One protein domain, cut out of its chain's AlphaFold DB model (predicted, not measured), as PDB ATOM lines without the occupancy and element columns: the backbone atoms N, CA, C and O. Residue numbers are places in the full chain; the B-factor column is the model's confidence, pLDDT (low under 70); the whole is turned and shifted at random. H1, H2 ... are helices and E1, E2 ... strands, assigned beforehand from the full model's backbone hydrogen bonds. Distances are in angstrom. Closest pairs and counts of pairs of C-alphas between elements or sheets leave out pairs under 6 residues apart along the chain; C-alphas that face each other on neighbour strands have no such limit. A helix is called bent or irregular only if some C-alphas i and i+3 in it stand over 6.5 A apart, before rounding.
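What this domain is: This is residues 36 to 113 of the 123 residues of the protein "NACHT and WD repeat domain containing 2" of Anolis carolinensis (UniProt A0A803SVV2). Two short parallel strands, E1 and E2, lie side by side in the middle, between two long helices on opposite sides: the bent helix H1, whose arm H1b packs mainly on E2, and H2, which packs mainly on E1. Both helices run back against the strands' direction, and a long loop, residues 83 to 95, folds round at one end of the longest axis to join E2 to H2. The printed part has 78 residues, with two named helices and two named strands in the order E1, H1, E2, H2; the sheet's order is E1, E2, parallel, and the class is mostly helix. It is only just compact, close to loose, with a radius of gyration of the C-alphas of 13.6 A, and spans 40 by 27 by 15 A.

Where its parts are: Strand E1 is residues 40 to 44, 12.4 A from first to last C-alpha, beginning at C-alpha 40 at (1.113, 14.447, -40.201). Strand E2 is residues 78 to 82, 12.9 A long. Helix H1, residues 53 to 75, was assigned as one helix by its hydrogen bonds but is bent: C-alphas 61 and 64 are 7.0 A apart. Its arms are H1a, residues 53 to 61, 12.2 A long, and H1b, residues 64 to 75, 15.9 A long. C-alpha 64 is at (11.722, 22.301, -42.873). Helix H2, residues 96 to 112, is 24.4 A long and ends at C-alpha 112 at (-3.180, 14.813, -33.987).

How they stand to each other: E1 and E2 are parallel neighbours, with 17 degrees between their directions. C-alphas 42 and 80 face each other at 4.8 A. N 41 and O 78, at 2.8 A, and N 80 and O 41, at 2.9 A, are within hydrogen-bond range. With H1 between them they form a strand-helix-strand unit, two parallel strands joined through a helix, and its crossover is right-handed. The closest C-alphas of H1b and E2 are those of Arg 68 and Phe 79, 4.9 A apart. For H2 and E1 they are those of Arg 42 and Cys 109, at 6.2 A. H1a and H1b are near each other, at a steep tilt of 42 degrees. H1a and E2 are apart, and H2 is apart from both arms. In H1a, H1b and H2 every O i to N i+4 pair is within hydrogen-bond range.

The domain as a whole: The two C-alphas farthest apart, those of Asn 74 and Glu 91, are 40.2 A apart, while those of Pro 36 and Ser 113, first and last printed, are 6.5 A apart. The link from H1 to E2 is tight, that from E1 to H1 short, and that from E2 to H2 long, with 13 residues. The printed part has no cut. Its mean pLDDT is 93.5, and no printed residue is under 70.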
ATOM      1  N   PRO A  36      -0.714   8.339 -31.443       74.81
ATOM      2  CA  PRO A  36      -1.861   8.658 -32.275       74.81
ATOM      3  C   PRO A  36      -1.586   8.325 -33.747       74.81
ATOM      4  O   PRO A  36      -0.476   8.495 -34.260       74.81
ATOM      5  N   SER A  37      -2.621   7.866 -34.450       74.12
ATOM      6  CA  SER A  37      -2.561   7.523 -35.878       74.12
ATOM      7  C   SER A  37      -2.769   8.754 -36.769       74.12
ATOM      8  O   SER A  37      -3.629   8.770 -37.649       74.12
ATOM      9  N   GLY A  38      -2.008   9.818 -36.505       81.19
ATOM     10  CA  GLY A  38      -2.002  11.022 -37.332       81.19
ATOM     11  C   GLY A  38      -1.446  10.759 -38.736       81.19
ATOM     12  O   GLY A  38      -0.640   9.856 -38.942       81.19
ATOM     13  N   ARG A  39      -1.848  11.583 -39.712       88.94
ATOM     14  CA  ARG A  39      -1.281  11.583 -41.081       88.94
ATOM     15  C   ARG A  39      -0.196  12.647 -41.283       88.94
ATOM     16  O   ARG A  39       0.299  12.837 -42.389       88.94
ATOM     17  N   SER A  40       0.156  13.346 -40.207       93.69
ATOM     18  CA  SER A  40       1.113  14.447 -40.201       93.69
ATOM     19  C   SER A  40       2.082  14.306 -39.034       93.69
ATOM     20  O   SER A  40       1.639  14.142 -37.897       93.69
ATOM     21  N   VAL A  41       3.377  14.446 -39.293       94.50
ATOM     22  CA  VAL A  41       4.391  14.716 -38.271       94.50
ATOM     23  C   VAL A  41       4.323  16.203 -37.939       94.50
ATOM     24  O   VAL A  41       4.499  17.045 -38.823       94.50
ATOM     25  N   ARG A  42       4.036  16.535 -36.678       95.56
ATOM     26  CA  ARG A  42       3.886  17.924 -36.233       95.56
ATOM     27  C   ARG A  42       4.996  18.304 -35.261       95.56
ATOM     28  O   ARG A  42       5.244  17.594 -34.292       95.56
ATOM     29  N   VAL A  43       5.644  19.436 -35.516       95.31
ATOM     30  CA  VAL A  43       6.681  20.010 -34.650       95.31
ATOM     31  C   VAL A  43       6.165  21.317 -34.078       95.31
ATOM     32  O   VAL A  43       5.925  22.270 -34.814       95.31
ATOM     33  N   PHE A  44       6.005  21.367 -32.761       96.25
ATOM     34  CA  PHE A  44       5.622  22.580 -32.052       96.25
ATOM     35  C   PHE A  44       6.871  23.328 -31.574       96.25
ATOM     36  O   PHE A  44       7.689  22.762 -30.847       96.25
ATOM     37  N   VAL A  45       7.020  24.594 -31.964       94.75
ATOM     38  CA  VAL A  45       8.150  25.433 -31.548       94.75
ATOM     39  C   VAL A  45       7.796  26.136 -30.240       94.75
ATOM     40  O   VAL A  45       6.977  27.049 -30.204       94.75
ATOM     41  N   SER A  46       8.424  25.696 -29.149       91.81
ATOM     42  CA  SER A  46       8.286  26.300 -27.820       91.81
ATOM     43  C   SER A  46       9.606  26.946 -27.407       91.81
ATOM     44  O   SER A  46      10.388  26.345 -26.671       91.81
ATOM     45  N   THR A  47       9.858  28.160 -27.886       90.00
ATOM     46  CA  THR A  47      11.064  28.936 -27.566       90.00
ATOM     47  C   THR A  47      10.710  30.361 -27.147       90.00
ATOM     48  O   THR A  47       9.581  30.820 -27.363       90.00
ATOM     49  N   ASN A  48      11.684  31.050 -26.545       90.75
ATOM     50  CA  ASN A  48      11.632  32.500 -26.426       90.75
ATOM     51  C   ASN A  48      11.865  33.102 -27.826       90.75
ATOM     52  O   ASN A  48      12.894  32.791 -28.442       90.75
ATOM     53  N   PRO A  49      10.912  33.858 -28.394       90.75
ATOM     54  CA  PRO A  49      11.000  34.298 -29.781       90.75
ATOM     55  C   PRO A  49      12.135  35.292 -30.024       90.75
ATOM     56  O   PRO A  49      12.723  35.239 -31.105       90.75
ATOM     57  N   GLU A  50      12.469  36.118 -29.031       92.00
ATOM     58  CA  GLU A  50      13.562  37.094 -29.055       92.00
ATOM     59  C   GLU A  50      14.920  36.399 -29.194       92.00
ATOM     60  O   GLU A  50      15.743  36.796 -30.016       92.00
ATOM     61  N   ASP A  51      15.125  35.318 -28.439       93.31
ATOM     62  CA  ASP A  51      16.421  34.636 -28.363       93.31
ATOM     63  C   ASP A  51      16.672  33.690 -29.544       93.31
ATOM     64  O   ASP A  51      17.794  33.235 -29.729       93.31
ATOM     65  N   THR A  52      15.636  33.349 -30.322       92.81
ATOM     66  CA  THR A  52      15.697  32.244 -31.303       92.81
ATOM     67  C   THR A  52      15.375  32.655 -32.740       92.81
ATOM     68  O   THR A  52      14.963  31.831 -33.560       92.81
ATOM     69  N   VAL A  53      15.494  33.942 -33.075       91.69
ATOM     70  CA  VAL A  53      15.158  34.456 -34.419       91.69
ATOM     71  C   VAL A  53      16.027  33.809 -35.506       91.69
ATOM     72  O   VAL A  53      15.505  33.401 -36.552       91.69
ATOM     73  N   ALA A  54      17.336  33.696 -35.267       93.19
ATOM     74  CA  ALA A  54      18.290  33.175 -36.243       93.19
ATOM     75  C   ALA A  54      18.081  31.673 -36.489       93.19
ATOM     76  O   ALA A  54      17.972  31.236 -37.635       93.19
ATOM     77  N   GLU A  55      17.939  30.891 -35.421       93.69
ATOM     78  CA  GLU A  55      17.718  29.449 -35.464       93.69
ATOM     79  C   GLU A  55      16.407  29.123 -36.176       93.69
ATOM     80  O   GLU A  55      16.381  28.280 -37.073       93.69
ATOM     81  N   ARG A  56      15.314  29.818 -35.830       94.19
ATOM     82  CA  ARG A  56      14.004  29.603 -36.467       94.19
ATOM     83  C   ARG A  56      14.031  29.961 -37.950       94.19
ATOM     84  O   ARG A  56      13.435  29.246 -38.758       94.19
ATOM     85  N   SER A  57      14.757  31.013 -38.326       93.81
ATOM     86  CA  SER A  57      14.931  31.391 -39.733       93.81
ATOM     87  C   SER A  57      15.736  30.341 -40.502       93.81
ATOM     88  O   SER A  57      15.258  29.841 -41.520       93.81
ATOM     89  N   ALA A  58      16.872  29.890 -39.962       95.62
ATOM     90  CA  ALA A  58      17.686  28.838 -40.571       95.62
ATOM     91  C   ALA A  58      16.925  27.505 -40.707       95.62
ATOM     92  O   ALA A  58      16.990  26.840 -41.745       95.62
ATOM     93  N   LEU A  59      16.157  27.116 -39.682       94.94
ATOM     94  CA  LEU A  59      15.305  25.929 -39.732       94.94
ATOM     95  C   LEU A  59      14.260  26.041 -40.846       94.94
ATOM     96  O   LEU A  59      14.083  25.098 -41.622       94.94
ATOM     97  N   ARG A  60      13.591  27.192 -40.958       94.62
ATOM     98  CA  ARG A  60      12.570  27.432 -41.983       94.62
ATOM     99  C   ARG A  60      13.137  27.411 -43.393       94.62
ATOM    100  O   ARG A  60      12.517  26.817 -44.274       94.62
ATOM    101  N   GLU A  61      14.285  28.039 -43.597       96.62
ATOM    102  CA  GLU A  61      14.897  28.192 -44.917       96.62
ATOM    103  C   GLU A  61      15.571  26.906 -45.395       96.62
ATOM    104  O   GLU A  61      15.491  26.568 -46.576       96.62
ATOM    105  N   HIS A  62      16.203  26.151 -44.492       97.38
ATOM    106  CA  HIS A  62      17.091  25.059 -44.893       97.38
ATOM    107  C   HIS A  62      16.639  23.667 -44.454       97.38
ATOM    108  O   HIS A  62      17.018  22.687 -45.101       97.38
ATOM    109  N   ILE A  63      15.865  23.549 -43.369       96.81
ATOM    110  CA  ILE A  63      15.571  22.256 -42.731       96.81
ATOM    111  C   ILE A  63      14.129  21.810 -42.976       96.81
ATOM    112  O   ILE A  63      13.907  20.701 -43.459       96.81
ATOM    113  N   TYR A  64      13.135  22.661 -42.711       96.81
ATOM    114  CA  TYR A  64      11.722  22.301 -42.873       96.81
ATOM    115  C   TYR A  64      11.342  21.862 -44.297       96.81
ATOM    116  O   TYR A  64      10.544  20.930 -44.412       96.81
ATOM    117  N   PRO A  65      11.885  22.453 -45.385       98.00
ATOM    118  CA  PRO A  65      11.618  21.967 -46.738       98.00
ATOM    119  C   PRO A  65      12.102  20.528 -46.947       98.00
ATOM    120  O   PRO A  65      11.345  19.703 -47.452       98.00
ATOM    121  N   LYS A  66      13.312  20.210 -46.469       98.19
ATOM    122  CA  LYS A  66      13.907  18.871 -46.576       98.19
ATOM    123  C   LYS A  66      13.124  17.839 -45.769       98.19
ATOM    124  O   LYS A  66      12.889  16.738 -46.245       98.19
ATOM    125  N   LEU A  67      12.672  18.200 -44.564       97.50
ATOM    126  CA  LEU A  67      11.839  17.317 -43.742       97.50
ATOM    127  C   LEU A  67      10.458  17.075 -44.363       97.50
ATOM    128  O   LEU A  67       9.977  15.947 -44.335       97.50
ATOM    129  N   ARG A  68       9.840  18.096 -44.974       97.75
ATOM    130  CA  ARG A  68       8.596  17.921 -45.743       97.75
ATOM    131  C   ARG A  68       8.760  16.927 -46.877       97.75
ATOM    132  O   ARG A  68       7.931  16.033 -47.014       97.75
ATOM    133  N   GLU A  69       9.804  17.098 -47.679       98.00
ATOM    134  CA  GLU A  69      10.111  16.200 -48.788       98.00
ATOM    135  C   GLU A  69      10.359  14.776 -48.286       98.00
ATOM    136  O   GLU A  69       9.667  13.849 -48.701       98.00
ATOM    137  N   PHE A  70      11.225  14.624 -47.283       97.56
ATOM    138  CA  PHE A  70      11.542  13.339 -46.670       97.56
ATOM    139  C   PHE A  70      10.302  12.608 -46.128       97.56
ATOM    140  O   PHE A  70      10.096  11.437 -46.452       97.56
ATOM    141  N   CYS A  71       9.456  13.280 -45.338       95.81
ATOM    142  CA  CYS A  71       8.233  12.685 -44.786       95.81
ATOM    143  C   CYS A  71       7.249  12.261 -45.882       95.81
ATOM    144  O   CYS A  71       6.659  11.179 -45.800       95.81
ATOM    145  N   ARG A  72       7.094  13.091 -46.917       96.25
ATOM    146  CA  ARG A  72       6.185  12.820 -48.030       96.25
ATOM    147  C   ARG A  72       6.665  11.638 -48.869       96.25
ATOM    148  O   ARG A  72       5.874  10.748 -49.155       96.25
ATOM    149  N   GLU A  73       7.937  11.622 -49.250       97.38
ATOM    150  CA  GLU A  73       8.478  10.646 -50.204       97.38
ATOM    151  C   GLU A  73       8.695   9.266 -49.595       97.38
ATOM    152  O   GLU A  73       8.411   8.260 -50.238       97.38
ATOM    153  N   ASN A  74       9.153   9.206 -48.344       95.19
ATOM    154  CA  ASN A  74       9.501   7.934 -47.709       95.19
ATOM    155  C   ASN A  74       8.319   7.302 -46.967       95.19
ATOM    156  O   ASN A  74       8.284   6.085 -46.798       95.19
ATOM    157  N   TYR A  75       7.359   8.114 -46.509       91.56
ATOM    158  CA  TYR A  75       6.298   7.650 -45.610       91.56
ATOM    159  C   TYR A  75       4.887   8.095 -46.011       91.56
ATOM    160  O   TYR A  75       3.924   7.671 -45.374       91.56
ATOM    161  N   GLY A  76       4.728   8.946 -47.033       93.75
ATOM    162  CA  GLY A  76       3.418   9.489 -47.411       93.75
ATOM    163  C   GLY A  76       2.780  10.358 -46.320       93.75
ATOM    164  O   GLY A  76       1.554  10.468 -46.261       93.75
ATOM    165  N   LEU A  77       3.599  10.936 -45.435       94.38
ATOM    166  CA  LEU A  77       3.165  11.771 -44.315       94.38
ATOM    167  C   LEU A  77       3.371  13.252 -44.626       94.38
ATOM    168  O   LEU A  77       4.337  13.643 -45.281       94.38
ATOM    169  N   GLU A  78       2.502  14.096 -44.080       96.31
ATOM    170  CA  GLU A  78       2.741  15.537 -44.064       96.31
ATOM    171  C   GLU A  78       3.724  15.921 -42.953       96.31
ATOM    172  O   GLU A  78       3.748  15.296 -41.894       96.31
ATOM    173  N   PHE A  79       4.493  16.991 -43.153       97.12
ATOM    174  CA  PHE A  79       5.308  17.601 -42.102       97.12
ATOM    175  C   PHE A  79       4.849  19.036 -41.865       97.12
ATOM    176  O   PHE A  79       4.863  19.864 -42.782       97.12
ATOM    177  N   GLN A  80       4.449  19.328 -40.631       96.56
ATOM    178  CA  GLN A  80       3.899  20.620 -40.238       96.56
ATOM    179  C   GLN A  80       4.685  21.181 -39.055       96.56
ATOM    180  O   GLN A  80       4.929  20.485 -38.071       96.56
ATOM    181  N   VAL A  81       5.054  22.455 -39.145       96.38
ATOM    182  CA  VAL A  81       5.675  23.186 -38.038       96.38
ATOM    183  C   VAL A  81       4.684  24.215 -37.533       96.38
ATOM    184  O   VAL A  81       4.108  24.961 -38.322       96.38
ATOM    185  N   ILE A  82       4.498  24.241 -36.221       95.94
ATOM    186  CA  ILE A  82       3.652  25.185 -35.514       95.94
ATOM    187  C   ILE A  82       4.583  26.155 -34.784       95.94
ATOM    188  O   ILE A  82       5.043  25.873 -33.679       95.94
ATOM    189  N   ASP A  83       4.886  27.273 -35.442       95.00
ATOM    190  CA  ASP A  83       5.623  28.412 -34.886       95.00
ATOM    191  C   ASP A  83       4.683  29.620 -34.855       95.00
ATOM    192  O   ASP A  83       4.342  30.181 -35.897       95.00
ATOM    193  N   LEU A  84       4.218  29.981 -33.658       93.50
ATOM    194  CA  LEU A  84       3.198  31.016 -33.473       93.50
ATOM    195  C   LEU A  84       3.720  32.432 -33.686       93.50
ATOM    196  O   LEU A  84       2.922  33.353 -33.786       93.50
ATOM    197  N   TYR A  85       5.031  32.622 -33.707       92.38
ATOM    198  CA  TYR A  85       5.612  33.954 -33.814       92.38
ATOM    199  C   TYR A  85       5.972  34.296 -35.261       92.38
ATOM    200  O   TYR A  85       6.507  35.367 -35.541       92.38
ATOM    201  N   TRP A  86       5.746  33.368 -36.193       90.50
ATOM    202  CA  TRP A  86       5.974  33.629 -37.601       90.50
ATOM    203  C   TRP A  86       4.921  34.590 -38.151       90.50
ATOM    204  O   TRP A  86       3.732  34.285 -38.132       90.50
ATOM    205  N   GLY A  87       5.373  35.734 -38.672       86.81
ATOM    206  CA  GLY A  87       4.488  36.768 -39.216       86.81
ATOM    207  C   GLY A  87       3.649  37.490 -38.159       86.81
ATOM    208  O   GLY A  87       2.666  38.128 -38.516       86.81
ATOM    209  N   VAL A  88       4.017  37.365 -36.880       91.88
ATOM    210  CA  VAL A  88       3.406  38.095 -35.765       91.88
ATOM    211  C   VAL A  88       4.383  39.164 -35.307       91.88
ATOM    212  O   VAL A  88       5.558  38.858 -35.075       91.88
ATOM    213  N   GLU A  89       3.891  40.390 -35.161       92.62
ATOM    214  CA  GLU A  89       4.693  41.519 -34.698       92.62
ATOM    215  C   GLU A  89       5.230  41.268 -33.274       92.62
ATOM    216  O   GLU A  89       4.524  40.671 -32.448       92.62
ATOM    217  N   PRO A  90       6.470  41.689 -32.955       92.75
ATOM    218  CA  PRO A  90       7.092  41.427 -31.656       92.75
ATOM    219  C   PRO A  90       6.262  41.864 -30.444       92.75
ATOM    220  O   PRO A  90       6.261  41.197 -29.409       92.75
ATOM    221  N   GLU A  91       5.504  42.951 -30.574       93.12
ATOM    222  CA  GLU A  91       4.641  43.498 -29.527       93.12
ATOM    223  C   GLU A  91       3.503  42.536 -29.144       93.12
ATOM    224  O   GLU A  91       3.009  42.562 -28.014       93.12
ATOM    225  N   GLU A  92       3.100  41.651 -30.058       93.75
ATOM    226  CA  GLU A  92       2.005  40.703 -29.857       93.75
ATOM    227  C   GLU A  92       2.461  39.354 -29.282       93.75
ATOM    228  O   GLU A  92       1.623  38.571 -28.815       93.75
ATOM    229  N   TRP A  93       3.771  39.072 -29.251       93.19
ATOM    230  CA  TRP A  93       4.326  37.787 -28.796       93.19
ATOM    231  C   TRP A  93       3.925  37.414 -27.363       93.19
ATOM    232  O   TRP A  93       3.775  36.229 -27.031       93.19
ATOM    233  N   HIS A  94       3.702  38.427 -26.525       92.12
ATOM    234  CA  HIS A  94       3.332  38.280 -25.116       92.12
ATOM    235  C   HIS A  94       1.844  38.535 -24.848       92.12
ATOM    236  O   HIS A  94       1.422  38.535 -23.691       92.12
ATOM    237  N   SER A  95       1.028  38.710 -25.894       94.94
ATOM    238  CA  SER A  95      -0.410  38.940 -25.736       94.94
ATOM    239  C   SER A  95      -1.111  37.726 -25.095       94.94
ATOM    240  O   SER A  95      -0.813  36.571 -25.436       94.94
ATOM    241  N   PRO A  96      -2.071  37.935 -24.172       95.88
ATOM    242  CA  PRO A  96      -2.860  36.850 -23.583       95.88
ATOM    243  C   PRO A  96      -3.566  35.966 -24.625       95.88
ATOM    244  O   PRO A  96      -3.743  34.764 -24.416       95.88
ATOM    245  N   GLU A  97      -3.968  36.548 -25.750       95.25
ATOM    246  CA  GLU A  97      -4.626  35.885 -26.874       95.25
ATOM    247  C   GLU A  97      -3.679  34.896 -27.560       95.25
ATOM    248  O   GLU A  97      -4.049  33.735 -27.791       95.25
ATOM    249  N   LEU A  98      -2.433  35.308 -27.816       94.12
ATOM    250  CA  LEU A  98      -1.419  34.428 -28.390       94.12
ATOM    251  C   LEU A  98      -1.031  33.314 -27.407       94.12
ATOM    252  O   LEU A  98      -0.877  32.164 -27.823       94.12
ATOM    253  N   GLN A  99      -0.977  33.593 -26.098       93.38
ATOM    254  CA  GLN A  99      -0.743  32.561 -25.073       93.38
ATOM    255  C   GLN A  99      -1.853  31.499 -25.036       93.38
ATOM    256  O   GLN A  99      -1.572  30.300 -24.977       93.38
ATOM    257  N   LYS A 100      -3.126  31.907 -25.120       95.81
ATOM    258  CA  LYS A 100      -4.256  30.962 -25.212       95.81
ATOM    259  C   LYS A 100      -4.162  30.106 -26.475       95.81
ATOM    260  O   LYS A 100      -4.395  28.898 -26.426       95.81
ATOM    261  N   THR A 101      -3.793  30.725 -27.593       95.81
ATOM    262  CA  THR A 101      -3.620  30.042 -28.881       95.81
ATOM    263  C   THR A 101      -2.478  29.027 -28.823       95.81
ATOM    264  O   THR A 101      -2.637  27.902 -29.293       95.81
ATOM    265  N   ARG A 102      -1.369  29.372 -28.156       94.69
ATOM    266  CA  ARG A 102      -0.219  28.488 -27.919       94.69
ATOM    267  C   ARG A 102      -0.632  27.189 -27.239       94.69
ATOM    268  O   ARG A 102      -0.314  26.114 -27.738       94.69
ATOM    269  N   MET A 103      -1.368  27.292 -26.133       95.69
ATOM    270  CA  MET A 103      -1.807  26.121 -25.369       95.69
ATOM    271  C   MET A 103      -2.772  25.244 -26.165       95.69
ATOM    272  O   MET A 103      -2.604  24.027 -26.190       95.69
ATOM    273  N   ARG A 104      -3.727  25.853 -26.881       96.69
ATOM    274  CA  ARG A 104      -4.649  25.114 -27.756       96.69
ATOM    275  C   ARG A 104      -3.897  24.339 -28.839       96.69
ATOM    276  O   ARG A 104      -4.113  23.143 -28.998       96.69
ATOM    277  N   LEU A 105      -2.990  25.002 -29.556       95.75
ATOM    278  CA  LEU A 105      -2.241  24.377 -30.645       95.75
ATOM    279  C   LEU A 105      -1.279  23.290 -30.150       95.75
ATOM    280  O   LEU A 105      -1.082  22.297 -30.850       95.75
ATOM    281  N   LEU A 106      -0.710  23.439 -28.951       94.81
ATOM    282  CA  LEU A 106       0.081  22.384 -28.318       94.81
ATOM    283  C   LEU A 106      -0.778  21.143 -28.044       94.81
ATOM    284  O   LEU A 106      -0.379  20.035 -28.399       94.81
ATOM    285  N   GLU A 107      -1.965  21.311 -27.458       93.88
ATOM    286  CA  GLU A 107      -2.888  20.195 -27.228       93.88
ATOM    287  C   GLU A 107      -3.311  19.510 -28.531       93.88
ATOM    288  O   GLU A 107      -3.336  18.279 -28.601       93.88
ATOM    289  N   ASP A 108      -3.617  20.289 -29.567       92.75
ATOM    290  CA  ASP A 108      -3.974  19.752 -30.879       92.75
ATOM    291  C   ASP A 108      -2.801  18.983 -31.491       92.75
ATOM    292  O   ASP A 108      -2.987  17.888 -32.027       92.75
ATOM    293  N   CYS A 109      -1.575  19.497 -31.357       92.94
ATOM    294  CA  CYS A 109      -0.361  18.819 -31.800       92.94
ATOM    295  C   CYS A 109      -0.188  17.461 -31.100       92.94
ATOM    296  O   CYS A 109       0.060  16.460 -31.771       92.94
ATOM    297  N   LEU A 110      -0.396  17.400 -29.780       90.19
ATOM    298  CA  LEU A 110      -0.310  16.160 -28.999       90.19
ATOM    299  C   LEU A 110      -1.364  15.119 -29.405       90.19
ATOM    300  O   LEU A 110      -1.093  13.923 -29.355       90.19
ATOM    301  N   LYS A 111      -2.562  15.563 -29.802       89.19
ATOM    302  CA  LYS A 111      -3.676  14.676 -30.181       89.19
ATOM    303  C   LYS A 111      -3.598  14.195 -31.629       89.19
ATOM    304  O   LYS A 111      -4.080  13.107 -31.933       89.19
ATOM    305  N   THR A 112      -3.053  15.015 -32.529       90.12
ATOM    306  CA  THR A 112      -3.180  14.813 -33.987       90.12
ATOM    307  C   THR A 112      -1.872  14.478 -34.698       90.12
ATOM    308  O   THR A 112      -1.913  14.056 -35.858       90.12
ATOM    309  N   SER A 113      -0.716  14.646 -34.045       92.25
ATOM    310  CA  SER A 113       0.568  14.236 -34.621       92.25
ATOM    311  C   SER A 113       0.661  12.716 -34.748       92.25
ATOM    312  O   SER A 113       0.144  11.970 -33.920       92.25
TER     313      SER A 113